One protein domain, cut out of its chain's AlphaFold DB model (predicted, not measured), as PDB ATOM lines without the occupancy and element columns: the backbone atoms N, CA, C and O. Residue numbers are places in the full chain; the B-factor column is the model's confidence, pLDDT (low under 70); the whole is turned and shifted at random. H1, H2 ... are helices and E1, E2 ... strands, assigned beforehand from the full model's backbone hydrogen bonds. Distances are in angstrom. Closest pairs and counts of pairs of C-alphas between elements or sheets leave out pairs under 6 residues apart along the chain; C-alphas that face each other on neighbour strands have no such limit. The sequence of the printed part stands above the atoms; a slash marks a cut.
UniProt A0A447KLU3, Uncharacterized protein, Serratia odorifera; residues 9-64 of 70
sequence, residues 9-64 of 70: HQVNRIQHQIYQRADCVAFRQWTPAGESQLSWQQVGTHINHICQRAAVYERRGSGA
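AT A GLANCE: This is residues 9 to 64 of the 70 residues of an uncharacterized protein of Serratia odorifera (UniProt A0A447KLU3). A narrow two-stranded hairpin, E1 and E2, and one long helix, H2, meet at their ends in an L, with the short helix H1 packed by its residues 15 to 19 on the corner end of H2. The far part of H2, residues 48 to 64, sticks out as a bare arm, and so does the hairpin's tip, residues 30 to 35. The printed part has 56 residues, in the order H1, E1, E2, H2; the sheet E1 - E2 is antiparallel and the class is mixed, helices and strands. It is only just loose, close to extended, with a radius of gyration of the C-alphas of 14.9 A, and flat, spanning 43 by 31 by 16 A.

IN THESE COORDINATES: Find C-alpha 9 at (-5.251, 44.205, 251.658); from there H1 runs through residues 9 to 20, 16.3 A. Next come E1, residues 25 to 31, 16.4 A, and E2, residues 34 to 39, 16.5 A. At C-alpha 40, (2.206, 29.265, 255.957), H2 begins; it holds residues 40 to 64 and runs 37.0 A to C-alpha 64 at (26.120, 56.963, 250.340).

HOW THE PARTS SIT: Look at H1 and H2 first: they touch, H2 with residues 40 to 44 alone, and the closest C-alphas, those of Ile 18 and Trp 40, are 4.9 A apart. They run opposite ways at a steep tilt of 47 degrees. In the hairpin of E1 and E2, antiparallel at 160 degrees, you find N 29 and O 36 within hydrogen-bond range at 2.8 A. The closest C-alphas of E1 and H2, those of Ala 26 and Trp 40, are 5.1 A apart. H1 and E2 are apart. Every O i to N i+4 pair is within hydrogen-bond range in H1, and 19 of 21 in H2.

THE WHOLE: The C-alphas of Gly 34 and Ala 64 are the two farthest apart, 43.8 A. The printed part has no cut, and its three links are tight. Mean pLDDT of the printed part is 79.1; look for values under 70 at residue 9 and residues 57 to 64.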
ATOM      1  N   HIS A   9      -4.255  45.263 251.440       69.50
ATOM      2  CA  HIS A   9      -5.251  44.205 251.658       69.50
ATOM      3  C   HIS A   9      -4.676  42.803 251.447       69.50
ATOM      4  O   HIS A   9      -5.047  41.864 252.148       69.50
ATOM      5  N   GLN A  10      -3.759  42.661 250.494       74.44
ATOM      6  CA  GLN A  10      -3.148  41.380 250.170       74.44
ATOM      7  C   GLN A  10      -2.155  40.941 251.251       74.44
ATOM      8  O   GLN A  10      -2.175  39.782 251.659       74.44
ATOM      9  N   VAL A  11      -1.374  41.880 251.795       77.06
ATOM     10  CA  VAL A  11      -0.446  41.626 252.908       77.06
ATOM     11  C   VAL A  11      -1.214  41.227 254.166       77.06
ATOM     12  O   VAL A  11      -0.909  40.199 254.764       77.06
ATOM     13  N   ASN A  12      -2.270  41.965 254.513       76.88
ATOM     14  CA  ASN A  12      -3.092  41.662 255.686       76.88
ATOM     15  C   ASN A  12      -3.789  40.301 255.563       76.88
ATOM     16  O   ASN A  12      -3.852  39.547 256.531       76.88
ATOM     17  N   ARG A  13      -4.277  39.942 254.369       81.19
ATOM     18  CA  ARG A  13      -4.877  38.620 254.125       81.19
ATOM     19  C   ARG A  13      -3.860  37.490 254.265       81.19
ATOM     20  O   ARG A  13      -4.190  36.466 254.853       81.19
ATOM     21  N   ILE A  14      -2.641  37.682 253.764       80.56
ATOM     22  CA  ILE A  14      -1.556  36.703 253.896       80.56
ATOM     23  C   ILE A  14      -1.169  36.543 255.368       80.56
ATOM     24  O   ILE A  14      -1.115  35.421 255.854       80.56
ATOM     25  N   GLN A  15      -0.993  37.636 256.114       79.88
ATOM     26  CA  GLN A  15      -0.717  37.582 257.556       79.88
ATOM     27  C   GLN A  15      -1.824  36.867 258.334       79.88
ATOM     28  O   GLN A  15      -1.544  36.039 259.198       79.88
ATOM     29  N   HIS A  16      -3.084  37.124 257.986       83.12
ATOM     30  CA  HIS A  16      -4.220  36.445 258.598       83.12
ATOM     31  C   HIS A  16      -4.213  34.933 258.313       83.12
ATOM     32  O   HIS A  16      -4.473  34.135 259.210       83.12
ATOM     33  N   GLN A  17      -3.861  34.516 257.092       82.00
ATOM     34  CA  GLN A  17      -3.707  33.096 256.747       82.00
ATOM     35  C   GLN A  17      -2.509  32.448 257.450       82.00
ATOM     36  O   GLN A  17      -2.623  31.309 257.899       82.00
ATOM     37  N   ILE A  18      -1.411  33.188 257.621       83.69
ATOM     38  CA  ILE A  18      -0.246  32.751 258.398       83.69
ATOM     39  C   ILE A  18      -0.623  32.479 259.851       83.69
ATOM     40  O   ILE A  18      -0.226  31.455 260.396       83.69
ATOM     41  N   TYR A  19      -1.418  33.357 260.458       80.81
ATOM     42  CA  TYR A  19      -1.808  33.217 261.857       80.81
ATOM     43  C   TYR A  19      -2.852  32.114 262.073       80.81
ATOM     44  O   TYR A  19      -2.749  31.332 263.011       80.81
ATOM     45  N   GLN A  20      -3.861  32.030 261.201       84.00
ATOM     46  CA  GLN A  20      -4.961  31.077 261.376       84.00
ATOM     47  C   GLN A  20      -4.642  29.659 260.904       84.00
ATOM     48  O   GLN A  20      -5.293  28.712 261.340       84.00
ATOM     49  N   ARG A  21      -3.700  29.495 259.968       83.56
ATOM     50  CA  ARG A  21      -3.416  28.207 259.319       83.56
ATOM     51  C   ARG A  21      -1.916  27.956 259.189       83.56
ATOM     52  O   ARG A  21      -1.466  27.484 258.148       83.56
ATOM     53  N   ALA A  22      -1.165  28.255 260.249       78.50
ATOM     54  CA  ALA A  22       0.296  28.165 260.302       78.50
ATOM     55  C   ALA A  22       0.851  26.823 259.782       78.50
ATOM     56  O   ALA A  22       1.801  26.822 258.996       78.50
ATOM     57  N   ASP A  23       0.205  25.710 260.142       82.56
ATOM     58  CA  ASP A  23       0.628  24.347 259.779       82.56
ATOM     59  C   ASP A  23       0.148  23.886 258.395       82.56
ATOM     60  O   ASP A  23       0.571  22.847 257.892       82.56
ATOM     61  N   CYS A  24      -0.746  24.638 257.748       85.25
ATOM     62  CA  CYS A  24      -1.210  24.280 256.412       85.25
ATOM     63  C   CYS A  24      -0.124  24.574 255.371       85.25
ATOM     64  O   CYS A  24       0.548  25.606 255.411       85.25
ATOM     65  N   VAL A  25      -0.014  23.686 254.384       84.81
ATOM     66  CA  VAL A  25       0.853  23.884 253.220       84.81
ATOM     67  C   VAL A  25       0.324  25.063 252.403       84.81
ATOM     68  O   VAL A  25      -0.823  25.056 251.955       84.81
ATOM     69  N   ALA A  26       1.161  26.084 252.238       84.31
ATOM     70  CA  ALA A  26       0.866  27.301 251.491       84.31
ATOM     71  C   ALA A  26       1.373  27.212 250.051       84.31
ATOM     72  O   ALA A  26       0.670  27.588 249.115       84.31
ATOM     73  N   PHE A  27       2.586  26.687 249.875       84.56
ATOM     74  CA  PHE A  27       3.213  26.525 248.571       84.56
ATOM     75  C   PHE A  27       3.708  25.105 248.386       84.56
ATOM     76  O   PHE A  27       4.238  24.482 249.303       84.56
ATOM     77  N   ARG A  28       3.562  24.622 247.158       86.81
ATOM     78  CA  ARG A  28       4.122  23.362 246.699       86.81
ATOM     79  C   ARG A  28       4.941  23.653 245.454       86.81
ATOM     80  O   ARG A  28       4.405  24.123 244.452       86.81
ATOM     81  N   GLN A  29       6.235  23.407 245.540       85.56
ATOM     82  CA  GLN A  29       7.173  23.549 244.446       85.56
ATOM     83  C   GLN A  29       7.598  22.159 243.989       85.56
ATOM     84  O   GLN A  29       8.069  21.346 244.780       85.56
ATOM     85  N   TRP A  30       7.460  21.902 242.696       83.75
ATOM     86  CA  TRP A  30       7.976  20.689 242.083       83.75
ATOM     87  C   TRP A  30       9.336  20.994 241.474       83.75
ATOM     88  O   TRP A  30       9.462  21.869 240.619       83.75
ATOM     89  N   THR A  31      10.360  20.291 241.947       83.50
ATOM     90  CA  THR A  31      11.711  20.339 241.388       83.50
ATOM     91  C   THR A  31      12.076  18.962 240.830       83.50
ATOM     92  O   THR A  31      11.483  17.968 241.252       83.50
ATOM     93  N   PRO A  32      13.067  18.851 239.925       79.81
ATOM     94  CA  PRO A  32      13.543  17.550 239.443       79.81
ATOM     95  C   PRO A  32      14.044  16.628 240.567       79.81
ATOM     96  O   PRO A  32      14.042  15.414 240.410       79.81
ATOM     97  N   ALA A  33      14.455  17.206 241.703       81.12
ATOM     98  CA  ALA A  33      14.895  16.487 242.896       81.12
ATOM     99  C   ALA A  33      13.737  16.042 243.812       81.12
ATOM    100  O   ALA A  33      13.962  15.285 244.752       81.12
ATOM    101  N   GLY A  34      12.509  16.501 243.553       80.38
ATOM    102  CA  GLY A  34      11.320  16.138 244.319       80.38
ATOM    103  C   GLY A  34      10.394  17.311 244.624       80.38
ATOM    104  O   GLY A  34      10.604  18.459 244.211       80.38
ATOM    105  N   GLU A  35       9.337  16.994 245.369       87.19
ATOM    106  CA  GLU A  35       8.341  17.952 245.827       87.19
ATOM    107  C   GLU A  35       8.814  18.643 247.114       87.19
ATOM    108  O   GLU A  35       9.045  18.000 248.134       87.19
ATOM    109  N   SER A  36       8.945  19.966 247.069       84.44
ATOM    110  CA  SER A  36       9.181  20.805 248.244       84.44
ATOM    111  C   SER A  36       7.895  21.520 248.628       84.44
ATOM    112  O   SER A  36       7.253  22.162 247.797       84.44
ATOM    113  N   GLN A  37       7.518  21.431 249.896       88.56
ATOM    114  CA  GLN A  37       6.348  22.112 250.440       88.56
ATOM    115  C   GLN A  37       6.803  23.188 251.423       88.56
ATOM    116  O   GLN A  37       7.706  22.952 252.223       88.56
ATOM    117  N   LEU A  38       6.163  24.356 251.373       85.19
ATOM    118  CA  LEU A  38       6.288  25.380 252.404       85.19
ATOM    119  C   LEU A  38       4.963  25.556 253.134       85.19
ATOM    120  O   LEU A  38       3.922  25.763 252.500       85.19
ATOM    121  N   SER A  39       5.012  25.532 254.464       89.00
ATOM    122  CA  SER A  39       3.879  25.890 255.316       89.00
ATOM    123  C   SER A  39       3.681  27.404 255.381       89.00
ATOM    124  O   SER A  39       4.603  28.189 255.130       89.00
ATOM    125  N   TRP A  40       2.481  27.842 255.756       87.00
ATOM    126  CA  TRP A  40       2.206  29.265 255.957       87.00
ATOM    127  C   TRP A  40       3.130  29.899 257.008       87.00
ATOM    128  O   TRP A  40       3.581  31.030 256.823       87.00
ATOM    129  N   GLN A  41       3.499  29.172 258.064       84.88
ATOM    130  CA  GLN A  41       4.479  29.651 259.043       84.88
ATOM    131  C   GLN A  41       5.852  29.934 258.403       84.88
ATOM    132  O   GLN A  41       6.480  30.969 258.669       84.88
ATOM    133  N   GLN A  42       6.322  29.033 257.536       86.12
ATOM    134  CA  GLN A  42       7.596  29.194 256.830       86.12
ATOM    135  C   GLN A  42       7.544  30.381 255.863       86.12
ATOM    136  O   GLN A  42       8.495  31.161 255.799       86.12
ATOM    137  N   VAL A  43       6.410  30.583 255.185       86.00
ATOM    138  CA  VAL A  43       6.170  31.757 254.334       86.00
ATOM    139  C   VAL A  43       6.257  33.054 255.139       86.00
ATOM    140  O   VAL A  43       6.956  33.979 254.728       86.00
ATOM    141  N   GLY A  44       5.616  33.124 256.310       84.88
ATOM    142  CA  GLY A  44       5.675  34.310 257.170       84.88
ATOM    143  C   GLY A  44       7.094  34.652 257.625       84.88
ATOM    144  O   GLY A  44       7.509  35.812 257.580       84.88
ATOM    145  N   THR A  45       7.871  33.629 257.976       86.62
ATOM    146  CA  THR A  45       9.285  33.786 258.347       86.62
ATOM    147  C   THR A  45      10.116  34.299 257.166       86.62
ATOM    148  O   THR A  45      10.932  35.210 257.322       86.62
ATOM    149  N   HIS A  46       9.871  33.768 255.965       86.81
ATOM    150  CA  HIS A  46      10.574  34.169 254.750       86.81
ATOM    151  C   HIS A  46      10.285  35.627 254.360       86.81
ATOM    152  O   HIS A  46      11.211  36.380 254.057       86.81
ATOM    153  N   ILE A  47       9.017  36.053 254.442       84.81
ATOM    154  CA  ILE A  47       8.606  37.443 254.192       84.81
ATOM    155  C   ILE A  47       9.318  38.393 255.157       84.81
ATOM    156  O   ILE A  47       9.904  39.382 254.719       84.81
ATOM    157  N   ASN A  48       9.327  38.080 256.457       84.81
ATOM    158  CA  ASN A  48       9.985  38.921 257.457       84.81
ATOM    159  C   ASN A  48      11.487  39.070 257.162       84.81
ATOM    160  O   ASN A  48      12.025  40.176 257.189       84.81
ATOM    161  N   HIS A  49      12.154  37.978 256.783       86.12
ATOM    162  CA  HIS A  49      13.570  38.006 256.428       86.12
ATOM    163  C   HIS A  49      13.858  38.866 255.182       86.12
ATOM    164  O   HIS A  49      14.835  39.617 255.160       86.12
ATOM    165  N   ILE A  50      12.997  38.818 254.156       84.56
ATOM    166  CA  ILE A  50      13.117  39.684 252.970       84.56
ATOM    167  C   ILE A  50      12.910  41.154 253.349       84.56
ATOM    168  O   ILE A  50      13.726  41.991 252.966       84.56
ATOM    169  N   CYS A  51      11.872  41.473 254.127       82.06
ATOM    170  CA  CYS A  51      11.597  42.839 254.577       82.06
ATOM    171  C   CYS A  51      12.750  43.410 255.410       82.06
ATOM    172  O   CYS A  51      13.179  44.540 255.180       82.06
ATOM    173  N   GLN A  52      13.306  42.622 256.333       83.38
ATOM    174  CA  GLN A  52      14.468  43.024 257.126       83.38
ATOM    175  C   GLN A  52      15.689  43.285 256.241       83.38
ATOM    176  O   GLN A  52      16.360  44.304 256.407       83.38
ATOM    177  N   ARG A  53      15.963  42.408 255.265       80.94
ATOM    178  CA  ARG A  53      17.054  42.622 254.303       80.94
ATOM    179  C   ARG A  53      16.832  43.887 253.478       80.94
ATOM    180  O   ARG A  53      17.759  44.683 253.368       80.94
ATOM    181  N   ALA A  54      15.628  44.103 252.952       76.38
ATOM    182  CA  ALA A  54      15.282  45.306 252.194       76.38
ATOM    183  C   ALA A  54      15.505  46.584 253.026       76.38
ATOM    184  O   ALA A  54      16.205  47.491 252.576       76.38
ATOM    185  N   ALA A  55      15.048  46.603 254.281       75.56
ATOM    186  CA  ALA A  55      15.248  47.729 255.196       75.56
ATOM    187  C   ALA A  55      16.734  47.995 255.525       75.56
ATOM    188  O   ALA A  55      17.142  49.137 255.757       75.56
ATOM    189  N   VAL A  56      17.577  46.955 255.549       76.12
ATOM    190  CA  VAL A  56      19.034  47.103 255.722       76.12
ATOM    191  C   VAL A  56      19.685  47.701 254.472       76.12
ATOM    192  O   VAL A  56      20.562  48.559 254.599       76.12
ATOM    193  N   TYR A  57      19.260  47.297 253.273       67.00
ATOM    194  CA  TYR A  57      19.763  47.880 252.025       67.00
ATOM    195  C   TYR A  57      19.347  49.347 251.861       67.00
ATOM    196  O   TYR A  57      20.185  50.160 251.475       67.00
ATOM    197  N   GLU A  58      18.123  49.725 252.233       61.06
ATOM    198  CA  GLU A  58      17.671  51.126 252.210       61.06
ATOM    199  C   GLU A  58      18.450  52.016 253.190       61.06
ATOM    200  O   GLU A  58      18.854  53.133 252.836       61.06
ATOM    201  N   ARG A  59      18.757  51.509 254.395       59.00
ATOM    202  CA  ARG A  59      19.603  52.233 255.360       59.00
ATOM    203  C   ARG A  59      21.047  52.389 254.887       59.00
ATOM    204  O   ARG A  59      21.651  53.428 255.137       59.00
ATOM    205  N   ARG A  60      21.602  51.405 254.172       58.25
ATOM    206  CA  ARG A  60      22.959  51.502 253.600       58.25
ATOM    207  C   ARG A  60      23.012  52.379 252.344       58.25
ATOM    208  O   ARG A  60      23.977  53.118 252.174       58.25
ATOM    209  N   GLY A  61      21.978  52.361 251.503       55.72
ATOM    210  CA  GLY A  61      21.875  53.207 250.308       55.72
ATOM    211  C   GLY A  61      21.676  54.696 250.617       55.72
ATOM    212  O   GLY A  61      22.157  55.548 249.873       55.72
ATOM    213  N   SER A  62      21.038  55.017 251.746       54.69
ATOM    214  CA  SER A  62      20.853  56.401 252.209       54.69
ATOM    215  C   SER A  62      22.125  57.027 252.800       54.69
ATOM    216  O   SER A  62      22.271  58.244 252.778       54.69
ATOM    217  N   GLY A  63      23.083  56.215 253.266       52.31
ATOM    218  CA  GLY A  63      24.375  56.698 253.775       52.31
ATOM    219  C   GLY A  63      25.373  57.125 252.688       52.31
ATOM    220  O   GLY A  63      26.305  57.869 252.975       52.31
ATOM    221  N   ALA A  64      25.179  56.700 251.434       51.84
ATOM    222  CA  ALA A  64      26.120  56.963 250.340       51.84
ATOM    223  C   ALA A  64      25.842  58.262 249.552       51.84
ATOM    224  O   ALA A  64      26.671  58.674 248.747       51.84
TER     225      ALA A  64